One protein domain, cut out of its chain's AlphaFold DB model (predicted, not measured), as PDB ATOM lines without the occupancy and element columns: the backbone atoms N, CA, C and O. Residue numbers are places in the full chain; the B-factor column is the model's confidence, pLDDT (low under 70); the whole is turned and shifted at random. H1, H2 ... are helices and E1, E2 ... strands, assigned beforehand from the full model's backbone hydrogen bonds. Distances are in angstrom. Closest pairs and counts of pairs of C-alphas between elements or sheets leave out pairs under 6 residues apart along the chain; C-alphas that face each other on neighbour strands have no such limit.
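This is residues 8 to 188 of the 286 residues of an uncharacterized protein of bioreactor metagenome (UniProt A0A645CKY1). Two lobes stand end to end along the longest axis, each with a short pair of parallel strands, and residues 80 to 101, which hold no named element, run through the middle between them. In one lobe the long helices H1 and H3 lie side by side, with H2 across the start of H3 at the far end and strands E1 and E2 at the inner end; in the other lobe H4, H5, H6 and H7 lie about strands E3 and E4. The printed part has 181 residues with seven named helices and four named strands in the order H1 E1 H2 H3 E2 H4 H5 E3 H6 E4 H7, mostly helix. It is elongated, spanning 61 by 38 by 36 A, and only just compact, close to loose, with a radius of gyration of the C-alphas of 18.9 A.

E1, residues 28 to 31, and E2, residues 76 to 79, are parallel neighbours at 21 degrees; N 29 and O 76 are 2.9 A apart, within hydrogen-bond range. Residues 77 to 78 of E2 also pair, parallel, with residues 95 to 96. E1, H2 at residues 38 to 44, H3 at residues 52 to 71 and E2 make a strand-helix-strand unit, two parallel neighbour strands with helices between them in the chain, with a right-handed crossover. H3 and E2 are near each other. H1, residues 8 to 24, touches H3 at a shallow tilt of 30 degrees, the same way; their closest C-alphas, of Thr 14 and Phe 64, are 6.0 A apart. H3 touches H2 with residues 52 to 54 alone, about perpendicular at 75 degrees, closest at the C-alphas of Trp 41 and His 53, 5.1 A. E3, residues 130 to 132, and E4, residues 150 to 152, are parallel neighbours at 32 degrees, with N 151 and O 130 2.7 A apart, within hydrogen-bond range; with H6, residues 139 to 144, they make a second such unit, also right-handed. H5, residues 111 to 124, touches H6 at a steep tilt of 47 degrees, the same way, closest at the C-alphas of Gln 115 and Ser 144, 4.4 A. H6 only just touches residues 174 to 178 of H7, residues 168 to 187, with 3 pairs of C-alphas within 8 A, the closest being Leu 139 and Thr 174, 7.1 A. H4, residues 102 to 105, and H5 are close but not clearly touching; the closest C-alphas, of Ala 104 and Met 114, are 7.2 A apart. Every O i to N i+4 pair is within hydrogen-bond range in H1, H3, H6 and H7, against 2 of 3 in H2 and 8 of 10 in H5; H4 is too short for such a pair.

H1 begins at C-alpha 8 (132.367, 209.533, 121.337) and is 24.4 A long; H3 is 28.6 A, H5 20.3 A. H7, 28.4 A, ends at C-alpha 187 (159.159, 184.572, 140.216).

The C-alphas farthest apart, of Asp 48 and Gly 165, are 65.3 A apart. The printed part has no cut. The links E2 to H4, 22 residues, and E4 to H7, 15 residues, are long. Mean pLDDT of the printed part is 92.7; residues 156 to 160 are under 70.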
ATOM      1  N   ASP A   8     131.694 208.459 122.078       98.44
ATOM      2  CA  ASP A   8     132.367 209.533 121.337       98.44
ATOM      3  C   ASP A   8     133.452 210.194 122.194       98.44
ATOM      4  O   ASP A   8     134.561 210.459 121.732       98.44
ATOM      5  N   ALA A   9     133.156 210.415 123.480       98.25
ATOM      6  CA  ALA A   9     134.118 210.967 124.429       98.25
ATOM      7  C   ALA A   9     135.284 209.999 124.684       98.25
ATOM      8  O   ALA A   9     136.436 210.433 124.773       98.25
ATOM      9  N   ARG A  10     134.991 208.695 124.785       98.44
ATOM     10  CA  ARG A  10     136.002 207.642 124.933       98.44
ATOM     11  C   ARG A  10     136.882 207.531 123.690       98.44
ATOM     12  O   ARG A  10     138.099 207.485 123.832       98.44
ATOM     13  N   GLU A  11     136.303 207.513 122.493       98.50
ATOM     14  CA  GLU A  11     137.064 207.458 121.239       98.50
ATOM     15  C   GLU A  11     137.983 208.674 121.110       98.50
ATOM     16  O   GLU A  11     139.179 208.535 120.861       98.50
ATOM     17  N   TRP A  12     137.454 209.867 121.387       98.56
ATOM     18  CA  TRP A  12     138.221 211.106 121.351       98.56
ATOM     19  C   TRP A  12     139.456 211.067 122.266       98.56
ATOM     20  O   TRP A  12     140.564 211.343 121.802       98.56
ATOM     21  N   ILE A  13     139.304 210.681 123.542       98.31
ATOM     22  CA  ILE A  13     140.461 210.597 124.451       98.31
ATOM     23  C   ILE A  13     141.416 209.465 124.057       98.31
ATOM     24  O   ILE A  13     142.630 209.634 124.161       98.31
ATOM     25  N   THR A  14     140.889 208.349 123.544       98.62
ATOM     26  CA  THR A  14     141.694 207.213 123.076       98.62
ATOM     27  C   THR A  14     142.642 207.647 121.964       98.62
ATOM     28  O   THR A  14     143.850 207.437 122.071       98.62
ATOM     29  N   GLN A  15     142.124 208.328 120.939       98.62
ATOM     30  CA  GLN A  15     142.936 208.788 119.812       98.62
ATOM     31  C   GLN A  15     143.958 209.853 120.216       98.62
ATOM     32  O   GLN A  15     145.076 209.850 119.704       98.62
ATOM     33  N   ILE A  16     143.615 210.728 121.165       98.31
ATOM     34  CA  ILE A  16     144.568 211.704 121.705       98.31
ATOM     35  C   ILE A  16     145.755 210.999 122.365       98.31
ATOM     36  O   ILE A  16     146.903 211.320 122.059       98.31
ATOM     37  N   ILE A  17     145.493 210.038 123.255       98.38
ATOM     38  CA  ILE A  17     146.560 209.338 123.975       98.38
ATOM     39  C   ILE A  17     147.393 208.489 123.010       98.38
ATOM     40  O   ILE A  17     148.616 208.599 123.032       98.38
ATOM     41  N   ILE A  18     146.766 207.738 122.097       98.50
ATOM     42  CA  ILE A  18     147.483 206.991 121.047       98.50
ATOM     43  C   ILE A  18     148.375 207.920 120.213       98.50
ATOM     44  O   ILE A  18     149.516 207.568 119.908       98.50
ATOM     45  N   GLY A  19     147.870 209.103 119.853       98.44
ATOM     46  CA  GLY A  19     148.616 210.106 119.099       98.44
ATOM     47  C   GLY A  19     149.915 210.507 119.797       98.44
ATOM     48  O   GLY A  19     150.975 210.423 119.180       98.44
ATOM     49  N   TYR A  20     149.844 210.863 121.084       98.25
ATOM     50  CA  TYR A  20     151.025 211.232 121.872       98.25
ATOM     51  C   TYR A  20     151.991 210.066 122.085       98.25
ATOM     52  O   TYR A  20     153.197 210.241 121.922       98.25
ATOM     53  N   LEU A  21     151.479 208.875 122.412       98.12
ATOM     54  CA  LEU A  21     152.323 207.692 122.604       98.12
ATOM     55  C   LEU A  21     153.144 207.387 121.338       98.12
ATOM     56  O   LEU A  21     154.340 207.111 121.431       98.12
ATOM     57  N   LYS A  22     152.538 207.536 120.148       97.69
ATOM     58  CA  LYS A  22     153.223 207.394 118.851       97.69
ATOM     59  C   LYS A  22     154.204 208.521 118.553       97.69
ATOM     60  O   LYS A  22     155.337 208.234 118.169       97.69
ATOM     61  N   SER A  23     153.769 209.781 118.645       98.19
ATOM     62  CA  SER A  23     154.585 210.919 118.197       98.19
ATOM     63  C   SER A  23     155.829 211.094 119.059       98.19
ATOM     64  O   SER A  23     156.914 211.325 118.527       98.19
ATOM     65  N   GLU A  24     155.677 210.902 120.368       97.75
ATOM     66  CA  GLU A  24     156.737 211.110 121.354       97.75
ATOM     67  C   GLU A  24     157.499 209.827 121.705       97.75
ATOM     68  O   GLU A  24     158.475 209.888 122.451       97.75
ATOM     69  N   LYS A  25     157.093 208.673 121.152       96.25
ATOM     70  CA  LYS A  25     157.695 207.352 121.416       96.25
ATOM     71  C   LYS A  25     157.723 207.026 122.914       96.25
ATOM     72  O   LYS A  25     158.777 206.766 123.488       96.25
ATOM     73  N   ILE A  26     156.558 207.109 123.553       96.69
ATOM     74  CA  ILE A  26     156.406 206.885 124.995       96.69
ATOM     75  C   ILE A  26     156.072 205.412 125.252       96.69
ATOM     76  O   ILE A  26     155.036 204.930 124.803       96.69
ATOM     77  N   ASP A  27     156.907 204.741 126.048       95.00
ATOM     78  CA  ASP A  27     156.740 203.318 126.404       95.00
ATOM     79  C   ASP A  27     155.970 203.088 127.721       95.00
ATOM     80  O   ASP A  27     155.574 201.966 128.035       95.00
ATOM     81  N   HIS A  28     155.762 204.145 128.516       95.00
ATOM     82  CA  HIS A  28     155.111 204.065 129.827       95.00
ATOM     83  C   HIS A  28     153.994 205.107 129.941       95.00
ATOM     84  O   HIS A  28     154.241 206.311 129.843       95.00
ATOM     85  N   TYR A  29     152.770 204.654 130.204       96.88
ATOM     86  CA  TYR A  29     151.605 205.510 130.399       96.88
ATOM     87  C   TYR A  29     151.138 205.454 131.851       96.88
ATOM     88  O   TYR A  29     150.657 204.427 132.320       96.88
ATOM     89  N   ARG A  30     151.236 206.573 132.573       96.06
ATOM     90  CA  ARG A  30     150.609 206.710 133.891       96.06
ATOM     91  C   ARG A  30     149.236 207.332 133.746       96.06
ATOM     92  O   ARG A  30     149.123 208.471 133.293       96.06
ATOM     93  N   GLN A  31     148.217 206.629 134.227       95.75
ATOM     94  CA  GLN A  31     146.905 207.226 134.419       95.75
ATOM     95  C   GLN A  31     146.643 207.419 135.898       95.75
ATOM     96  O   GLN A  31     146.467 206.455 136.635       95.75
ATOM     97  N   ASP A  32     146.548 208.682 136.296       95.81
ATOM     98  CA  ASP A  32     146.136 209.061 137.636       95.81
ATOM     99  C   ASP A  32     144.650 209.452 137.681       95.81
ATOM    100  O   ASP A  32     144.081 209.921 136.690       95.81
ATOM    101  N   PHE A  33     144.008 209.271 138.833       95.19
ATOM    102  CA  PHE A  33     142.599 209.592 139.051       95.19
ATOM    103  C   PHE A  33     142.386 210.209 140.438       95.19
ATOM    104  O   PHE A  33     142.220 209.515 141.437       95.19
ATOM    105  N   ASN A  34     142.399 211.546 140.481       95.06
ATOM    106  CA  ASN A  34     142.516 212.341 141.710       95.06
ATOM    107  C   ASN A  34     141.222 213.048 142.131       95.06
ATOM    108  O   ASN A  34     141.246 214.179 142.615       95.06
ATOM    109  N   MET A  35     140.068 212.426 141.913       93.12
ATOM    110  CA  MET A  35     138.788 213.027 142.284       93.12
ATOM    111  C   MET A  35     137.856 212.022 142.950       93.12
ATOM    112  O   MET A  35     138.020 210.819 142.783       93.12
ATOM    113  N   ASN A  36     136.872 212.525 143.699       93.00
ATOM    114  CA  ASN A  36     135.758 211.715 144.185       93.00
ATOM    115  C   ASN A  36     134.690 211.633 143.075       93.00
ATOM    116  O   ASN A  36     134.085 212.665 142.769       93.00
ATOM    117  N   PRO A  37     134.478 210.466 142.439       94.19
ATOM    118  CA  PRO A  37     133.619 210.374 141.264       94.19
ATOM    119  C   PRO A  37     132.130 210.254 141.596       94.19
ATOM    120  O   PRO A  37     131.304 210.655 140.777       94.19
ATOM    121  N   LEU A  38     131.786 209.752 142.789       94.75
ATOM    122  CA  LEU A  38     130.416 209.379 143.141       94.75
ATOM    123  C   LEU A  38     129.395 210.509 142.913       94.75
ATOM    124  O   LEU A  38     128.398 210.232 142.250       94.75
ATOM    125  N   PRO A  39     129.635 211.773 143.335       96.44
ATOM    126  CA  PRO A  39     128.673 212.853 143.103       96.44
ATOM    127  C   PRO A  39     128.341 213.061 141.620       96.44
ATOM    128  O   PRO A  39     127.183 213.271 141.270       96.44
ATOM    129  N   PHE A  40     129.343 212.941 140.741       95.56
ATOM    130  CA  PHE A  40     129.175 213.127 139.301       95.56
ATOM    131  C   PHE A  40     128.381 211.988 138.670       95.56
ATOM    132  O   PHE A  40     127.598 212.229 137.758       95.56
ATOM    133  N   TRP A  41     128.564 210.750 139.130       96.25
ATOM    134  CA  TRP A  41     127.755 209.630 138.652       96.25
ATOM    135  C   TRP A  41     126.307 209.761 139.122       96.25
ATOM    136  O   TRP A  41     125.399 209.725 138.295       96.25
ATOM    137  N   THR A  42     126.093 210.026 140.414       96.12
ATOM    138  CA  THR A  42     124.745 210.118 140.994       96.12
ATOM    139  C   THR A  42     123.919 211.267 140.424       96.12
ATOM    140  O   THR A  42     122.716 211.115 140.256       96.12
ATOM    141  N   GLU A  43     124.542 212.408 140.109       96.44
ATOM    142  CA  GLU A  43     123.845 213.560 139.517       96.44
ATOM    143  C   GLU A  43     123.375 213.285 138.079       96.44
ATOM    144  O   GLU A  43     122.423 213.905 137.612       96.44
ATOM    145  N   ASN A  44     124.024 212.351 137.376       95.69
ATOM    146  CA  ASN A  44     123.709 212.032 135.985       95.69
ATOM    147  C   ASN A  44     122.824 210.785 135.834       95.69
ATOM    148  O   ASN A  44     122.240 210.584 134.769       95.69
ATOM    149  N   ASP A  45     122.688 209.955 136.870       96.75
ATOM    150  CA  ASP A  45     121.789 208.804 136.843       96.75
ATOM    151  C   ASP A  45     120.319 209.226 136.701       96.75
ATOM    152  O   ASP A  45     119.831 210.150 137.354       96.75
ATOM    153  N   ALA A  46     119.577 208.499 135.862       95.81
ATOM    154  CA  ALA A  46     118.126 208.635 135.830       95.81
ATOM    155  C   ALA A  46     117.512 208.019 137.104       95.81
ATOM    156  O   ALA A  46     118.073 207.060 137.646       95.81
ATOM    157  N   PRO A  47     116.332 208.488 137.559       95.50
ATOM    158  CA  PRO A  47     115.700 207.989 138.784       95.50
ATOM    159  C   PRO A  47     115.494 206.467 138.835       95.50
ATOM    160  O   PRO A  47     115.488 205.883 139.914       95.50
ATOM    161  N   ASP A  48     115.336 205.812 137.680       96.88
ATOM    162  CA  ASP A  48     115.145 204.366 137.534       96.88
ATOM    163  C   ASP A  48     116.416 203.619 137.065       96.88
ATOM    164  O   ASP A  48     116.345 202.450 136.672       96.88
ATOM    165  N   ARG A  49     117.580 204.283 137.065       96.19
ATOM    166  CA  ARG A  49     118.875 203.768 136.575       96.19
ATOM    167  C   ARG A  49     120.049 204.191 137.471       96.19
ATOM    168  O   ARG A  49     121.093 204.606 136.980       96.19
ATOM    169  N   ILE A  50     119.879 204.064 138.784       97.00
ATOM    170  CA  ILE A  50     120.923 204.366 139.776       97.00
ATOM    171  C   ILE A  50     122.119 203.413 139.603       97.00
ATOM    172  O   ILE A  50     121.935 202.203 139.471       97.00
ATOM    173  N   GLY A  51     123.335 203.960 139.606       97.12
ATOM    174  CA  GLY A  51     124.603 203.242 139.448       97.12
ATOM    175  C   GLY A  51     125.014 202.988 137.994       97.12
ATOM    176  O   GLY A  51     126.098 202.457 137.741       97.12
ATOM    177  N   VAL A  52     124.192 203.366 137.008       97.56
ATOM    178  CA  VAL A  52     124.493 203.083 135.598       97.56
ATOM    179  C   VAL A  52     125.664 203.926 135.095       97.56
ATOM    180  O   VAL A  52     126.474 203.411 134.326       97.56
ATOM    181  N   HIS A  53     125.812 205.179 135.531       97.44
ATOM    182  CA  HIS A  53     126.949 206.006 135.112       97.44
ATOM    183  C   HIS A  53     128.288 205.507 135.653       97.44
ATOM    184  O   HIS A  53     129.281 205.555 134.926       97.44
ATOM    185  N   GLU A  54     128.315 204.990 136.882       96.94
ATOM    186  CA  GLU A  54     129.492 204.314 137.431       96.94
ATOM    187  C   GLU A  54     129.839 203.089 136.583       96.94
ATOM    188  O   GLU A  54     130.932 203.015 136.023       96.94
ATOM    189  N   MET A  55     128.876 202.180 136.391       97.44
ATOM    190  CA  MET A  55     129.066 200.965 135.594       97.44
ATOM    191  C   MET A  55     129.601 201.279 134.187       97.44
ATOM    192  O   MET A  55     130.575 200.674 133.741       97.44
ATOM    193  N   ARG A  56     129.000 202.255 133.492       98.00
ATOM    194  CA  ARG A  56     129.423 202.661 132.142       98.00
ATOM    195  C   ARG A  56     130.779 203.352 132.129       98.00
ATOM    196  O   ARG A  56     131.521 203.202 131.160       98.00
ATOM    197  N   HIS A  57     131.122 204.103 133.172       96.88
ATOM    198  CA  HIS A  57     132.450 204.690 133.294       96.88
ATOM    199  C   HIS A  57     133.523 203.604 133.420       96.88
ATOM    200  O   HIS A  57     134.532 203.680 132.724       96.88
ATOM    201  N   ILE A  58     133.293 202.594 134.265       95.88
ATOM    202  CA  ILE A  58     134.230 201.482 134.466       95.88
ATOM    203  C   ILE A  58     134.370 200.640 133.189       95.88
ATOM    204  O   ILE A  58     135.488 200.390 132.749       95.88
ATOM    205  N   GLU A  59     133.264 200.302 132.518       97.00
ATOM    206  CA  GLU A  59     133.294 199.653 131.195       97.00
ATOM    207  C   GLU A  59     134.091 200.484 130.177       97.00
ATOM    208  O   GLU A  59     134.941 199.967 129.452       97.00
ATOM    209  N   GLY A  60     133.852 201.795 130.142       97.81
ATOM    210  CA  GLY A  60     134.565 202.713 129.266       97.81
ATOM    211  C   GLY A  60     136.063 202.806 129.558       97.81
ATOM    212  O   GLY A  60     136.848 202.943 128.622       97.81
ATOM    213  N   LEU A  61     136.466 202.714 130.829       96.56
ATOM    214  CA  LEU A  61     137.869 202.660 131.236       96.56
ATOM    215  C   LEU A  61     138.552 201.402 130.689       96.56
ATOM    216  O   LEU A  61     139.622 201.521 130.096       96.56
ATOM    217  N   TYR A  62     137.925 200.232 130.831       96.50
ATOM    218  CA  TYR A  62     138.474 198.981 130.301       96.50
ATOM    219  C   TYR A  62     138.611 199.031 128.777       96.50
ATOM    220  O   TYR A  62     139.693 198.789 128.256       96.50
ATOM    221  N   LEU A  63     137.572 199.480 128.063       97.25
ATOM    222  CA  LEU A  63     137.622 199.625 126.603       97.25
ATOM    223  C   LEU A  63     138.702 200.609 126.132       97.25
ATOM    224  O   LEU A  63     139.299 200.421 125.072       97.25
ATOM    225  N   PHE A  64     138.943 201.673 126.899       97.69
ATOM    226  CA  PHE A  64     140.026 202.612 126.624       97.69
ATOM    227  C   PHE A  64     141.397 201.937 126.784       97.69
ATOM    228  O   PHE A  64     142.228 202.038 125.882       97.69
ATOM    229  N   TRP A  65     141.632 201.213 127.879       96.94
ATOM    230  CA  TRP A  65     142.907 200.522 128.115       96.94
ATOM    231  C   TRP A  65     143.148 199.363 127.146       96.94
ATOM    232  O   TRP A  65     144.271 199.206 126.665       96.94
ATOM    233  N   ASP A  66     142.103 198.624 126.776       96.56
ATOM    234  CA  ASP A  66     142.149 197.609 125.719       96.56
ATOM    235  C   ASP A  66     142.620 198.205 124.391       96.56
ATOM    236  O   ASP A  66     143.474 197.638 123.704       96.56
ATOM    237  N   ALA A  67     142.087 199.372 124.022       97.56
ATOM    238  CA  ALA A  67     142.488 200.047 122.797       97.56
ATOM    239  C   ALA A  67     143.969 200.454 122.829       97.56
ATOM    240  O   ALA A  67     144.657 200.269 121.823       97.56
ATOM    241  N   LEU A  68     144.469 200.941 123.973       97.62
ATOM    242  CA  LEU A  68     145.887 201.261 124.144       97.62
ATOM    243  C   LEU A  68     146.770 200.016 124.020       97.62
ATOM    244  O   LEU A  68     147.714 200.029 123.237       97.62
ATOM    245  N   ARG A  69     146.454 198.925 124.728       95.69
ATOM    246  CA  ARG A  69     147.253 197.686 124.675       95.69
ATOM    247  C   ARG A  69     147.232 197.021 123.306       95.69
ATOM    248  O   ARG A  69     148.232 196.455 122.882       95.69
ATOM    249  N   ARG A  70     146.109 197.089 122.591       96.62
ATOM    250  CA  ARG A  70     146.022 196.560 121.224       96.62
ATOM    251  C   ARG A  70     146.933 197.319 120.261       96.62
ATOM    252  O   ARG A  70     147.506 196.702 119.368       96.62
ATOM    253  N   GLU A  71     147.039 198.634 120.425       97.56
ATOM    254  CA  GLU A  71     147.917 199.466 119.600       97.56
ATOM    255  C   GLU A  71     149.389 199.343 120.018       97.56
ATOM    256  O   GLU A  71     150.279 199.351 119.169       97.56
ATOM    257  N   PHE A  72     149.640 199.193 121.319       97.06
ATOM    258  CA  PHE A  72     150.969 199.098 121.914       97.06
ATOM    259  C   PHE A  72     151.040 197.878 122.852       97.06
ATOM    260  O   PHE A  72     150.845 198.019 124.061       97.06
ATOM    261  N   PRO A  73     151.321 196.674 122.320       94.62
ATOM    262  CA  PRO A  73     151.318 195.440 123.113       94.62
ATOM    263  C   PRO A  73     152.275 195.450 124.312       94.62
ATOM    264  O   PRO A  73     151.974 194.835 125.334       94.62
ATOM    265  N   ASP A  74     153.382 196.185 124.193       93.75
ATOM    266  CA  ASP A  74     154.421 196.308 125.220       93.75
ATOM    267  C   ASP A  74     154.248 197.552 126.117       93.75
ATOM    268  O   ASP A  74     155.114 197.837 126.946       93.75
ATOM    269  N   LEU A  75     153.153 198.314 125.966       95.75
ATOM    270  CA  LEU A  75     152.904 199.508 126.777       95.75
ATOM    271  C   LEU A  75     152.702 199.126 128.238       95.75
ATOM    272  O   LEU A  75     151.750 198.431 128.598       95.75
ATOM    273  N   PHE A  76     153.552 199.675 129.096       94.69
ATOM    274  CA  PHE A  76     153.341 199.598 130.529       94.69
ATOM    275  C   PHE A  76     152.340 200.664 130.984       94.69
ATOM    276  O   PHE A  76     152.525 201.856 130.717       94.69
ATOM    277  N   ILE A  77     151.313 200.241 131.725       96.31
ATOM    278  CA  ILE A  77     150.333 201.136 132.343       96.31
ATOM    279  C   ILE A  77     150.612 201.242 133.852       96.31
ATOM    280  O   ILE A  77     150.431 200.280 134.597       96.31
ATOM    281  N   ASP A  78     151.013 202.432 134.309       96.00
ATOM    282  CA  ASP A  78     151.081 202.787 135.733       96.00
ATOM    283  C   ASP A  78     149.681 203.194 136.215       96.00
ATOM    284  O   ASP A  78     149.205 204.307 135.948       96.00
ATOM    285  N   ASN A  79     149.008 202.265 136.898       95.56
ATOM    286  CA  ASN A  79     147.682 202.477 137.474       95.56
ATOM    287  C   ASN A  79     147.788 203.287 138.771       95.56
ATOM    288  O   ASN A  79     148.194 202.765 139.809       95.56
ATOM    289  N   CYS A  80     147.375 204.551 138.731       95.62
ATOM    290  CA  CYS A  80     147.360 205.425 139.896       95.62
ATOM    291  C   CYS A  80     145.965 206.029 140.111       95.62
ATOM    292  O   CYS A  80     145.224 206.321 139.173       95.62
ATOM    293  N   ALA A  81     145.568 206.215 141.361       95.44
ATOM    294  CA  ALA A  81     144.357 206.936 141.732       95.44
ATOM    295  C   ALA A  81     144.555 207.573 143.110       95.44
ATOM    296  O   ALA A  81     144.102 207.020 144.115       95.44
ATOM    297  N   SER A  82     145.287 208.694 143.166       94.50
ATOM    298  CA  SER A  82     145.794 209.252 144.434       94.50
ATOM    299  C   SER A  82     146.479 208.170 145.288       94.50
ATOM    300  O   SER A  82     146.059 207.863 146.411       94.50
ATOM    301  N   GLY A  83     147.464 207.496 144.689       93.75
ATOM    302  CA  GLY A  83     148.013 206.231 145.172       93.75
ATOM    303  C   GLY A  83     147.137 205.044 144.759       93.75
ATOM    304  O   GLY A  83     146.715 204.941 143.608       93.75
ATOM    305  N   GLY A  84     146.845 204.148 145.699       93.69
ATOM    306  CA  GLY A  84     146.175 202.870 145.452       93.69
ATOM    307  C   GLY A  84     144.655 202.850 145.637       93.69
ATOM    308  O   GLY A  84     144.126 201.843 146.097       93.69
ATOM    309  N   ARG A  85     143.898 203.906 145.296       93.25
ATOM    310  CA  ARG A  85     142.414 203.842 145.402       93.25
ATOM    311  C   ARG A  85     141.749 202.943 144.357       93.25
ATOM    312  O   ARG A  85     140.531 202.797 144.367       93.25
ATOM    313  N   ARG A  86     142.535 202.383 143.437       92.50
ATOM    314  CA  ARG A  86     142.070 201.585 142.301       92.50
ATOM    315  C   ARG A  86     142.922 200.327 142.112       92.50
ATOM    316  O   ARG A  86     143.342 200.014 141.004       92.50
ATOM    317  N   LEU A  87     143.256 199.675 143.225       93.44
ATOM    318  CA  LEU A  87     143.937 198.383 143.229       93.44
ATOM    319  C   LEU A  87     142.883 197.282 143.204       93.44
ATOM    320  O   LEU A  87     142.299 196.943 144.230       93.44
ATOM    321  N   ASP A  88     142.617 196.756 142.014       91.00
ATOM    322  CA  ASP A  88     141.680 195.660 141.802       91.00
ATOM    323  C   ASP A  88     142.244 194.637 140.816       91.00
ATOM    324  O   ASP A  88     143.139 194.923 140.017       91.00
ATOM    325  N   PHE A  89     141.716 193.418 140.901       89.31
ATOM    326  CA  PHE A  89     142.214 192.270 140.151       89.31
ATOM    327  C   PHE A  89     142.012 192.398 138.636       89.31
ATOM    328  O   PHE A  89     142.760 191.782 137.885       89.31
ATOM    329  N   ILE A  90     141.028 193.180 138.175       90.25
ATOM    330  CA  ILE A  90     140.779 193.354 136.739       90.25
ATOM    331  C   ILE A  90     141.833 194.294 136.169       90.25
ATOM    332  O   ILE A  90     142.478 193.965 135.180       90.25
ATOM    333  N   LEU A  91     142.062 195.442 136.809       91.38
ATOM    334  CA  LEU A  91     143.083 196.387 136.354       91.38
ATOM    335  C   LEU A  91     144.507 195.844 136.499       91.38
ATOM    336  O   LEU A  91     145.369 196.263 135.729       91.38
ATOM    337  N   ALA A  92     144.740 194.896 137.414       91.56
ATOM    338  CA  ALA A  92     146.014 194.181 137.531       91.56
ATOM    339  C   ALA A  92     146.436 193.470 136.233       91.56
ATOM    340  O   ALA A  92     147.629 193.300 135.994       91.56
ATOM    341  N   ASP A  93     145.476 193.077 135.388       90.00
ATOM    342  CA  ASP A  93     145.762 192.443 134.096       90.00
ATOM    343  C   ASP A  93     146.326 193.436 133.069       90.00
ATOM    344  O   ASP A  93     147.069 193.063 132.162       90.00
ATOM    345  N   TYR A  94     146.006 194.723 133.221       91.75
ATOM    346  CA  TYR A  94     146.428 195.787 132.309       91.75
ATOM    347  C   TYR A  94     147.718 196.475 132.741       91.75
ATOM    348  O   TYR A  94     148.471 196.957 131.896       91.75
ATOM    349  N   GLY A  95     147.951 196.570 134.046       92.44
ATOM    350  CA  GLY A  95     149.059 197.320 134.609       92.44
ATOM    351  C   GLY A  95     149.097 197.233 136.126       92.44
ATOM    352  O   GLY A  95     148.255 196.601 136.758       92.44
ATOM    353  N   TYR A  96     150.080 197.890 136.726       94.00
ATOM    354  CA  TYR A  96     150.286 197.871 138.172       94.00
ATOM    355  C   TYR A  96     150.748 199.239 138.684       94.00
ATOM    356  O   TYR A  96     151.320 200.021 137.919       94.00
ATOM    357  N   PRO A  97     150.505 199.574 139.964       94.69
ATOM    358  CA  PRO A  97     150.856 200.876 140.505       94.69
ATOM    359  C   PRO A  97     152.371 201.005 140.695       94.69
ATOM    360  O   PRO A  97     153.008 200.204 141.390       94.69
ATOM    361  N   LEU A  98     152.946 202.090 140.176       93.00
ATOM    362  CA  LEU A  98     154.256 202.560 140.630       93.00
ATOM    363  C   LEU A  98     154.167 203.295 141.986       93.00
ATOM    364  O   LEU A  98     155.174 203.494 142.666       93.00
ATOM    365  N   CYS A  99     152.960 203.731 142.366       91.88
ATOM    366  CA  CYS A  99     152.634 204.379 143.636       91.88
ATOM    367  C   CYS A  99     151.431 203.675 144.280       91.88
ATOM    368  O   CYS A  99     150.288 204.005 143.968       91.88
ATOM    369  N   GLN A 100     151.664 202.712 145.173       92.12
ATOM    370  CA  GLN A 100     150.577 202.028 145.886       92.12
ATOM    371  C   GLN A 100     149.904 202.921 146.941       92.12
ATOM    372  O   GLN A 100     148.755 202.695 147.303       92.12
ATOM    373  N   SER A 101     150.596 203.956 147.425       92.19
ATOM    374  CA  SER A 101     150.079 204.867 148.444       92.19
ATOM    375  C   SER A 101     150.748 206.229 148.337       92.19
ATOM    376  O   SER A 101     151.975 206.348 148.405       92.19
ATOM    377  N   ASP A 102     149.931 207.280 148.262       92.00
ATOM    378  CA  ASP A 102     150.420 208.657 148.334       92.00
ATOM    379  C   ASP A 102     151.006 208.989 149.712       92.00
ATOM    380  O   ASP A 102     151.652 210.026 149.864       92.00
ATOM    381  N   TYR A 103     150.860 208.122 150.721       92.44
ATOM    382  CA  TYR A 103     151.475 208.332 152.029       92.44
ATOM    383  C   TYR A 103     152.995 208.536 151.924       92.44
ATOM    384  O   TYR A 103     153.558 209.415 152.580       92.44
ATOM    385  N   ALA A 104     153.660 207.796 151.033       87.75
ATOM    386  CA  ALA A 104     155.081 207.978 150.769       87.75
ATOM    387  C   ALA A 104     155.409 209.279 150.020       87.75
ATOM    388  O   ALA A 104     156.579 209.640 149.959       87.75
ATOM    389  N   THR A 105     154.448 210.022 149.472       85.75
ATOM    390  CA  THR A 105     154.718 211.315 148.814       85.75
ATOM    391  C   THR A 105     154.924 212.450 149.816       85.75
ATOM    392  O   THR A 105     155.587 213.442 149.505       85.75
ATOM    393  N   PHE A 106     154.435 212.294 151.051       83.94
ATOM    394  CA  PHE A 106     154.637 213.290 152.094       83.94
ATOM    395  C   PHE A 106     156.112 213.376 152.507       83.94
ATOM    396  O   PHE A 106     156.842 212.382 152.580       83.94
ATOM    397  N   GLY A 107     156.563 214.596 152.821       75.81
ATOM    398  CA  GLY A 107     157.945 214.846 153.242       75.81
ATOM    399  C   GLY A 107     158.339 214.047 154.488       75.81
ATOM    400  O   GLY A 107     159.451 213.526 154.558       75.81
ATOM    401  N   ALA A 108     157.401 213.898 155.426       81.75
ATOM    402  CA  ALA A 108     157.541 213.088 156.627       81.75
ATOM    403  C   ALA A 108     156.530 211.933 156.594       81.75
ATOM    404  O   ALA A 108     155.350 212.124 156.875       81.75
ATOM    405  N   TYR A 109     157.010 210.735 156.273       89.56
ATOM    406  CA  TYR A 109     156.242 209.493 156.338       89.56
ATOM    407  C   TYR A 109     157.007 208.471 157.185       89.56
ATOM    408  O   TYR A 109     158.232 208.549 157.327       89.56
ATOM    409  N   ARG A 110     156.294 207.509 157.771       92.06
ATOM    410  CA  ARG A 110     156.915 206.409 158.518       92.06
ATOM    411  C   ARG A 110     157.154 205.227 157.588       92.06
ATOM    412  O   ARG A 110     156.211 204.687 157.019       92.06
ATOM    413  N   SER A 111     158.407 204.784 157.489       93.25
ATOM    414  CA  SER A 111     158.780 203.598 156.705       93.25
ATOM    415  C   SER A 111     158.049 202.338 157.169       93.25
ATOM    416  O   SER A 111     157.717 201.505 156.338       93.25
ATOM    417  N   THR A 112     157.713 202.230 158.458       94.50
ATOM    418  CA  THR A 112     156.916 201.111 158.980       94.50
ATOM    419  C   THR A 112     155.492 201.071 158.414       94.50
ATOM    420  O   THR A 112     154.975 199.983 158.212       94.50
ATOM    421  N   CYS A 113     154.860 202.205 158.089       94.69
ATOM    422  CA  CYS A 113     153.542 202.184 157.437       94.69
ATOM    423  C   CYS A 113     153.649 201.609 156.021       94.69
ATOM    424  O   CYS A 113     152.906 200.696 155.686       94.69
ATOM    425  N   MET A 114     154.643 202.056 155.244       94.81
ATOM    426  CA  MET A 114     154.918 201.476 153.922       94.81
ATOM    427  C   MET A 114     155.277 199.989 154.018       94.81
ATOM    428  O   MET A 114     154.885 199.204 153.165       94.81
ATOM    429  N   GLN A 115     156.000 199.592 155.069       96.31
ATOM    430  CA  GLN A 115     156.330 198.190 155.329       96.31
ATOM    431  C   GLN A 115     155.076 197.348 155.534       96.31
ATOM    432  O   GLN A 115     155.012 196.254 154.992       96.31
ATOM    433  N   LEU A 116     154.096 197.844 156.296       95.94
ATOM    434  CA  LEU A 116     152.821 197.157 156.504       95.94
ATOM    435  C   LEU A 116     152.013 197.062 155.215       95.94
ATOM    436  O   LEU A 116     151.531 195.985 154.890       95.94
ATOM    437  N   GLU A 117     151.908 198.163 154.467       95.19
ATOM    438  CA  GLU A 117     151.240 198.166 153.163       95.19
ATOM    439  C   GLU A 117     151.854 197.106 152.240       95.19
ATOM    440  O   GLU A 117     151.134 196.263 151.719       95.19
ATOM    441  N   ASN A 118     153.184 197.089 152.103       95.56
ATOM    442  CA  ASN A 118     153.884 196.110 151.270       95.56
ATOM    443  C   ASN A 118     153.712 194.677 151.778       95.56
ATOM    444  O   ASN A 118     153.490 193.781 150.977       95.56
ATOM    445  N   TYR A 119     153.785 194.466 153.093       96.31
ATOM    446  CA  TYR A 119     153.661 193.141 153.700       96.31
ATOM    447  C   TYR A 119     152.338 192.454 153.351       96.31
ATOM    448  O   TYR A 119     152.320 191.263 153.061       96.31
ATOM    449  N   PHE A 120     151.237 193.209 153.365       95.25
ATOM    450  CA  PHE A 120     149.924 192.676 153.011       95.25
ATOM    451  C   PHE A 120     149.662 192.702 151.502       95.25
ATOM    452  O   PHE A 120     149.019 191.790 150.993       95.25
ATOM    453  N   LEU A 121     150.159 193.708 150.774       94.75
ATOM    454  CA  LEU A 121     149.990 193.777 149.320       94.75
ATOM    455  C   LEU A 121     150.773 192.689 148.586       94.75
ATOM    456  O   LEU A 121     150.223 192.124 147.651       94.75
ATOM    457  N   ASP A 122     151.988 192.341 149.018       94.31
ATOM    458  CA  ASP A 122     152.780 191.270 148.395       94.31
ATOM    459  C   ASP A 122     152.006 189.924 148.370       94.31
ATOM    460  O   ASP A 122     152.219 189.118 147.468       94.31
ATOM    461  N   ASP A 123     151.092 189.691 149.326       90.75
ATOM    462  CA  ASP A 123     150.292 188.459 149.443       90.75
ATOM    463  C   ASP A 123     149.062 188.433 148.509       90.75
ATOM    464  O   ASP A 123     148.661 187.376 148.027       90.75
ATOM    465  N   VAL A 124     148.455 189.593 148.222       90.12
ATOM    466  CA  VAL A 124     147.175 189.676 147.475       90.12
ATOM    467  C   VAL A 124     147.266 190.398 146.128       90.12
ATOM    468  O   VAL A 124     146.400 190.225 145.272       90.12
ATOM    469  N   TYR A 125     148.292 191.222 145.934       92.31
ATOM    470  CA  TYR A 125     148.523 192.062 144.760       92.31
ATOM    471  C   TYR A 125     150.041 192.218 144.536       92.31
ATOM    472  O   TYR A 125     150.587 193.294 144.753       92.31
ATOM    473  N   PRO A 126     150.763 191.158 144.131       88.00
ATOM    474  CA  PRO A 126     152.230 191.100 144.214       88.00
ATOM    475  C   PRO A 126     152.955 192.063 143.263       88.00
ATOM    476  O   PRO A 126     154.089 192.479 143.521       88.00
ATOM    477  N   LEU A 127     152.320 192.455 142.156       92.44
ATOM    478  CA  LEU A 127     152.862 193.456 141.242       92.44
ATOM    479  C   LEU A 127     152.485 194.847 141.739       92.44
ATOM    480  O   LEU A 127     151.433 195.378 141.415       92.44
ATOM    481  N   HIS A 128     153.355 195.441 142.544       94.31
ATOM    482  CA  HIS A 128     153.266 196.827 142.970       94.31
ATOM    483  C   HIS A 128     154.657 197.334 143.331       94.31
ATOM    484  O   HIS A 128     155.521 196.616 143.835       94.31
ATOM    485  N   VAL A 129     154.883 198.615 143.110       93.12
ATOM    486  CA  VAL A 129     156.121 199.276 143.522       93.12
ATOM    487  C   VAL A 129     155.872 199.990 144.843       93.12
ATOM    488  O   VAL A 129     154.726 200.180 145.236       93.12
ATOM    489  N   GLY A 130     156.936 200.374 145.546       90.94
ATOM    490  CA  GLY A 130     156.851 201.340 146.637       90.94
ATOM    491  C   GLY A 130     157.742 202.549 146.429       90.94
ATOM    492  O   GLY A 130     158.638 202.535 145.593       90.94
ATOM    493  N   GLN A 131     157.504 203.624 147.172       89.31
ATOM    494  CA  GLN A 131     158.299 204.847 147.060       89.31
ATOM    495  C   GLN A 131     159.149 205.065 148.302       89.31
ATOM    496  O   GLN A 131     158.695 204.902 149.434       89.31
ATOM    497  N   SER A 132     160.389 205.499 148.097       88.00
ATOM    498  CA  SER A 132     161.282 205.839 149.196       88.00
ATOM    499  C   SER A 132     162.150 207.036 148.872       88.00
ATOM    500  O   SER A 132     162.519 207.271 147.723       88.00
ATOM    501  N   TRP A 133     162.537 207.774 149.912       81.69
ATOM    502  CA  TRP A 133     163.641 208.726 149.787       81.69
ATOM    503  C   TRP A 133     164.979 208.025 149.525       81.69
ATOM    504  O   TRP A 133     165.936 208.712 149.199       81.69
ATOM    505  N   LEU A 134     165.040 206.691 149.675       85.31
ATOM    506  CA  LEU A 134     166.278 205.909 149.684       85.31
ATOM    507  C   LEU A 134     167.364 206.619 150.512       85.31
ATOM    508  O   LEU A 134     168.421 206.942 149.964       85.31
ATOM    509  N   PRO A 135     167.085 206.913 151.804       81.31
ATOM    510  CA  PRO A 135     168.025 207.652 152.626       81.31
ATOM    511  C   PRO A 135     169.364 206.922 152.653       81.31
ATOM    512  O   PRO A 135     169.430 205.701 152.812       81.31
ATOM    513  N   GLU A 136     170.427 207.686 152.446       84.88
ATOM    514  CA  GLU A 136     171.775 207.150 152.346       84.88
ATOM    515  C   GLU A 136     172.155 206.407 153.633       84.88
ATOM    516  O   GLU A 136     171.919 206.888 154.739       84.88
ATOM    517  N   GLY A 137     172.683 205.188 153.491       87.00
ATOM    518  CA  GLY A 137     173.029 204.332 154.631       87.00
ATOM    519  C   GLY A 137     171.853 203.682 155.368       87.00
ATOM    520  O   GLY A 137     172.092 202.878 156.265       87.00
ATOM    521  N   ASP A 138     170.599 203.948 154.996       92.62
ATOM    522  CA  ASP A 138     169.423 203.449 155.719       92.62
ATOM    523  C   ASP A 138     168.711 202.316 154.965       92.62
ATOM    524  O   ASP A 138     167.607 202.457 154.425       92.62
ATOM    525  N   LEU A 139     169.361 201.148 154.946       93.88
ATOM    526  CA  LEU A 139     168.831 199.952 154.287       93.88
ATOM    527  C   LEU A 139     167.479 199.507 154.874       93.88
ATOM    528  O   LEU A 139     166.623 199.019 154.136       93.88
ATOM    529  N   TYR A 140     167.260 199.721 156.178       96.25
ATOM    530  CA  TYR A 140     165.980 199.442 156.836       96.25
ATOM    531  C   TYR A 140     164.846 200.209 156.155       96.25
ATOM    532  O   TYR A 140     163.843 199.611 155.762       96.25
ATOM    533  N   ALA A 141     165.000 201.526 155.987       94.19
ATOM    534  CA  ALA A 141     163.976 202.351 155.356       94.19
ATOM    535  C   ALA A 141     163.802 202.020 153.868       94.19
ATOM    536  O   ALA A 141     162.670 202.014 153.385       94.19
ATOM    537  N   ALA A 142     164.891 201.717 153.153       93.56
ATOM    538  CA  ALA A 142     164.830 201.320 151.748       93.56
ATOM    539  C   ALA A 142     163.987 200.047 151.553       93.56
ATOM    540  O   ALA A 142     162.996 200.068 150.820       93.56
ATOM    541  N   LEU A 143     164.313 198.969 152.273       95.69
ATOM    542  CA  LEU A 143     163.617 197.683 152.150       95.69
ATOM    543  C   LEU A 143     162.202 197.708 152.728       95.69
ATOM    544  O   LEU A 143     161.322 197.043 152.198       95.69
ATOM    545  N   SER A 144     161.954 198.525 153.756       95.94
ATOM    546  CA  SER A 144     160.598 198.749 154.276       95.94
ATOM    547  C   SER A 144     159.651 199.308 153.208       95.94
ATOM    548  O   SER A 144     158.460 199.031 153.226       95.94
ATOM    549  N   CYS A 145     160.170 200.087 152.258       94.50
ATOM    550  CA  CYS A 145     159.369 200.731 151.219       94.50
ATOM    551  C   CYS A 145     159.408 199.983 149.874       94.50
ATOM    552  O   CYS A 145     159.005 200.555 148.867       94.50
ATOM    553  N   THR A 146     159.931 198.756 149.830       93.25
ATOM    554  CA  THR A 146     160.151 198.005 148.584       93.25
ATOM    555  C   THR A 146     159.060 196.947 148.370       93.25
ATOM    556  O   THR A 146     158.993 195.969 149.116       93.25
ATOM    557  N   GLY A 147     158.250 197.118 147.320       94.06
ATOM    558  CA  GLY A 147     157.357 196.076 146.785       94.06
ATOM    559  C   GLY A 147     158.114 195.133 145.839       94.06
ATOM    560  O   GLY A 147     159.245 194.737 146.127       94.06
ATOM    561  N   THR A 148     157.562 194.859 144.657       93.56
ATOM    562  CA  THR A 148     158.277 194.301 143.486       93.56
ATOM    563  C   THR A 148     159.042 195.373 142.693       93.56
ATOM    564  O   THR A 148     159.497 195.180 141.569       93.56
ATOM    565  N   GLY A 149     159.269 196.526 143.312       91.81
ATOM    566  CA  GLY A 149     160.144 197.576 142.820       91.81
ATOM    567  C   GLY A 149     160.284 198.689 143.848       91.81
ATOM    568  O   GLY A 149     159.614 198.691 144.886       91.81
ATOM    569  N   ILE A 150     161.126 199.674 143.530       91.69
ATOM    570  CA  ILE A 150     161.223 200.910 144.305       91.69
ATOM    571  C   ILE A 150     161.338 202.141 143.401       91.69
ATOM    572  O   ILE A 150     162.193 202.214 142.521       91.69
ATOM    573  N   GLY A 151     160.484 203.130 143.646       88.56
ATOM    574  CA  GLY A 151     160.607 204.486 143.136       88.56
ATOM    575  C   GLY A 151     161.552 205.295 144.022       88.56
ATOM    576  O   GLY A 151     161.302 205.474 145.219       88.56
ATOM    577  N   SER A 152     162.640 205.789 143.432       85.88
ATOM    578  CA  SER A 152     163.580 206.685 144.108       85.88
ATOM    579  C   SER A 152     163.091 208.127 144.035       85.88
ATOM    580  O   SER A 152     163.058 208.732 142.962       85.88
ATOM    581  N   LYS A 153     162.772 208.712 145.191       80.12
ATOM    582  CA  LYS A 153     162.335 210.114 145.279       80.12
ATOM    583  C   LYS A 153     163.478 211.126 145.192       80.12
ATOM    584  O   LYS A 153     163.212 212.326 145.169       80.12
ATOM    585  N   VAL A 154     164.728 210.664 145.111       77.06
ATOM    586  CA  VAL A 154     165.934 211.504 144.976       77.06
ATOM    587  C   VAL A 154     165.886 212.393 143.720       77.06
ATOM    588  O   VAL A 154     166.614 213.373 143.642       77.06
ATOM    589  N   TRP A 155     165.006 212.084 142.761       73.06
ATOM    590  CA  TRP A 155     164.857 212.811 141.494       73.06
ATOM    591  C   TRP A 155     163.430 213.308 141.220       73.06
ATOM    592  O   TRP A 155     163.173 213.871 140.160       73.06
ATOM    593  N   GLN A 156     162.486 213.070 142.136       68.31
ATOM    594  CA  GLN A 156     161.054 213.250 141.861       68.31
ATOM    595  C   GLN A 156     160.533 214.652 142.211       68.31
ATOM    596  O   GLN A 156     159.546 215.098 141.633       68.31
ATOM    597  N   PHE A 157     161.176 215.358 143.146       68.44
ATOM    598  CA  PHE A 157     160.685 216.644 143.651       68.44
ATOM    599  C   PHE A 157     161.725 217.755 143.495       68.44
ATOM    600  O   PHE A 157     162.881 217.608 143.894       68.44
ATOM    601  N   ASN A 158     161.286 218.900 142.961       62.12
ATOM    602  CA  ASN A 158     162.115 220.098 142.819       62.12
ATOM    603  C   ASN A 158     162.775 220.482 144.152       62.12
ATOM    604  O   ASN A 158     162.112 220.584 145.184       62.12
ATOM    605  N   GLY A 159     164.087 220.724 144.113       63.75
ATOM    606  CA  GLY A 159     164.871 221.150 145.276       63.75
ATOM    607  C   GLY A 159     165.417 220.012 146.140       63.75
ATOM    608  O   GLY A 159     166.059 220.286 147.152       63.75
ATOM    609  N   ARG A 160     165.205 218.748 145.753       66.88
ATOM    610  CA  ARG A 160     165.844 217.591 146.384       66.88
ATOM    611  C   ARG A 160     166.614 216.810 145.335       66.88
ATOM    612  O   ARG A 160     166.056 215.948 144.678       66.88
ATOM    613  N   PHE A 161     167.887 217.155 145.202       75.31
ATOM    614  CA  PHE A 161     168.865 216.447 144.388       75.31
ATOM    615  C   PHE A 161     169.957 215.916 145.320       75.31
ATOM    616  O   PHE A 161     170.165 216.509 146.386       75.31
ATOM    617  N   PRO A 162     170.648 214.825 144.961       80.62
ATOM    618  CA  PRO A 162     171.818 214.416 145.710       80.62
ATOM    619  C   PRO A 162     172.856 215.538 145.651       80.62
ATOM    620  O   PRO A 162     173.107 216.114 144.589       80.62
ATOM    621  N   ASP A 163     173.412 215.880 146.809       81.25
ATOM    622  CA  ASP A 163     174.495 216.850 146.895       81.25
ATOM    623  C   ASP A 163     175.831 216.221 146.457       81.25
ATOM    624  O   ASP A 163     175.914 215.044 146.094       81.25
ATOM    625  N   SER A 164     176.905 217.012 146.475       83.38
ATOM    626  CA  SER A 164     178.240 216.552 146.076       83.38
ATOM    627  C   SER A 164     178.812 215.431 146.954       83.38
ATOM    628  O   SER A 164     179.798 214.814 146.561       83.38
ATOM    629  N   GLY A 165     178.253 215.205 148.145       86.88
ATOM    630  CA  GLY A 165     178.679 214.178 149.093       86.88
ATOM    631  C   GLY A 165     177.949 212.844 148.944       86.88
ATOM    632  O   GLY A 165     178.320 211.901 149.635       86.88
ATOM    633  N   HIS A 166     176.954 212.744 148.059       87.81
ATOM    634  CA  HIS A 166     176.136 211.542 147.930       87.81
ATOM    635  C   HIS A 166     176.942 210.303 147.502       87.81
ATOM    636  O   HIS A 166     177.553 210.277 146.426       87.81
ATOM    637  N   ASP A 167     176.890 209.227 148.293       91.44
ATOM    638  CA  ASP A 167     177.534 207.957 147.958       91.44
ATOM    639  C   ASP A 167     176.725 207.161 146.918       91.44
ATOM    640  O   ASP A 167     175.960 206.231 147.207       91.44
ATOM    641  N   PHE A 168     176.965 207.478 145.644       90.31
ATOM    642  CA  PHE A 168     176.402 206.739 144.513       90.31
ATOM    643  C   PHE A 168     176.806 205.257 144.478       90.31
ATOM    644  O   PHE A 168     176.101 204.444 143.870       90.31
ATOM    645  N   ASN A 169     177.928 204.867 145.096       92.94
ATOM    646  CA  ASN A 169     178.329 203.462 145.143       92.94
ATOM    647  C   ASN A 169     177.474 202.689 146.140       92.94
ATOM    648  O   ASN A 169     177.016 201.590 145.819       92.94
ATOM    649  N   LEU A 170     177.221 203.262 147.315       91.81
ATOM    650  CA  LEU A 170     176.281 202.707 148.279       91.81
ATOM    651  C   LEU A 170     174.863 202.669 147.705       91.81
ATOM    652  O   LEU A 170     174.211 201.628 147.780       91.81
ATOM    653  N   HIS A 171     174.418 203.741 147.043       91.00
ATOM    654  CA  HIS A 171     173.111 203.775 146.385       91.00
ATOM    655  C   HIS A 171     172.959 202.647 145.350       91.00
ATOM    656  O   HIS A 171     171.981 201.898 145.376       91.00
ATOM    657  N   ARG A 172     173.968 202.444 144.487       92.19
ATOM    658  CA  ARG A 172     173.982 201.351 143.497       92.19
ATOM    659  C   ARG A 172     173.950 199.970 144.152       92.19
ATOM    660  O   ARG A 172     173.250 199.085 143.657       92.19
ATOM    661  N   LYS A 173     174.677 199.772 145.258       93.00
ATOM    662  CA  LYS A 173     174.649 198.515 146.027       93.00
ATOM    663  C   LYS A 173     173.253 198.240 146.590       93.00
ATOM    664  O   LYS A 173     172.756 197.129 146.424       93.00
ATOM    665  N   THR A 174     172.601 199.248 147.171       93.31
ATOM    666  CA  THR A 174     171.223 199.142 147.678       93.31
ATOM    667  C   THR A 174     170.239 198.780 146.568       93.31
ATOM    668  O   THR A 174     169.467 197.838 146.724       93.31
ATOM    669  N   LEU A 175     170.301 199.458 145.415       93.50
ATOM    670  CA  LEU A 175     169.437 199.144 144.272       93.50
ATOM    671  C   LEU A 175     169.685 197.737 143.713       93.50
ATOM    672  O   LEU A 175     168.733 197.052 143.359       93.50
ATOM    673  N   SER A 176     170.938 197.278 143.674       94.69
ATOM    674  CA  SER A 176     171.275 195.922 143.209       94.69
ATOM    675  C   SER A 176     170.713 194.844 144.141       94.69
ATOM    676  O   SER A 176     170.225 193.812 143.688       94.69
ATOM    677  N   LEU A 177     170.746 195.094 145.453       95.12
ATOM    678  CA  LEU A 177     170.157 194.210 146.455       95.12
ATOM    679  C   LEU A 177     168.628 194.161 146.341       95.12
ATOM    680  O   LEU A 177     168.047 193.078 146.369       95.12
ATOM    681  N   ILE A 178     167.991 195.319 146.155       95.69
ATOM    682  CA  ILE A 178     166.548 195.424 145.910       95.69
ATOM    683  C   ILE A 178     166.158 194.698 144.621       95.69
ATOM    684  O   ILE A 178     165.190 193.947 144.631       95.69
ATOM    685  N   ALA A 179     166.924 194.860 143.539       96.50
ATOM    686  CA  ALA A 179     166.686 194.154 142.282       96.50
ATOM    687  C   ALA A 179     166.763 192.631 142.463       96.50
ATOM    688  O   ALA A 179     165.879 191.920 142.002       96.50
ATOM    689  N   ARG A 180     167.750 192.132 143.222       96.81
ATOM    690  CA  ARG A 180     167.847 190.703 143.551       96.81
ATOM    691  C   ARG A 180     166.608 190.211 144.306       96.81
ATOM    692  O   ARG A 180     166.084 189.163 143.957       96.81
ATOM    693  N   ILE A 181     166.132 190.944 145.318       97.19
ATOM    694  CA  ILE A 181     164.912 190.587 146.075       97.19
ATOM    695  C   ILE A 181     163.670 190.646 145.180       97.19
ATOM    696  O   ILE A 181     162.834 189.748 145.244       97.19
ATOM    697  N   ARG A 182     163.554 191.669 144.327       96.56
ATOM    698  CA  ARG A 182     162.476 191.785 143.340       96.56
ATOM    699  C   ARG A 182     162.409 190.544 142.461       96.56
ATOM    700  O   ARG A 182     161.320 190.025 142.266       96.56
ATOM    701  N   ASP A 183     163.539 190.096 141.922       96.31
ATOM    702  CA  ASP A 183     163.554 188.963 140.995       96.31
ATOM    703  C   ASP A 183     163.010 187.694 141.672       96.31
ATOM    704  O   ASP A 183     162.271 186.939 141.047       96.31
ATOM    705  N   TYR A 184     163.269 187.514 142.977       96.94
ATOM    706  CA  TYR A 184     162.589 186.493 143.779       96.94
ATOM    707  C   TYR A 184     161.089 186.760 143.900       96.94
ATOM    708  O   TYR A 184     160.310 185.866 143.601       96.94
ATOM    709  N   LYS A 185     160.672 187.960 144.325       96.44
ATOM    710  CA  LYS A 185     159.250 188.306 144.518       96.44
ATOM    711  C   LYS A 185     158.401 188.144 143.251       96.44
ATOM    712  O   LYS A 185     157.237 187.796 143.353       96.44
ATOM    713  N   ILE A 186     158.969 188.411 142.074       94.75
ATOM    714  CA  ILE A 186     158.269 188.257 140.790       94.75
ATOM    715  C   ILE A 186     158.099 186.778 140.423       94.75
ATOM    716  O   ILE A 186     157.084 186.409 139.843       94.75
ATOM    717  N   ALA A 187     159.102 185.946 140.710       95.00
ATOM    718  CA  ALA A 187     159.159 184.572 140.216       95.00
ATOM    719  C   ALA A 187     158.760 183.506 141.249       95.00
ATOM    720  O   ALA A 187     158.547 182.360 140.867       95.00
ATOM    721  N   GLY A 188     158.714 183.846 142.537       96.19
ATOM    722  CA  GLY A 188     158.512 182.898 143.628       96.19
ATOM    723  C   GLY A 188     157.250 183.148 144.447       96.19
ATOM    724  O   GLY A 188     156.643 184.213 144.405       96.19
TER     725      GLY A 188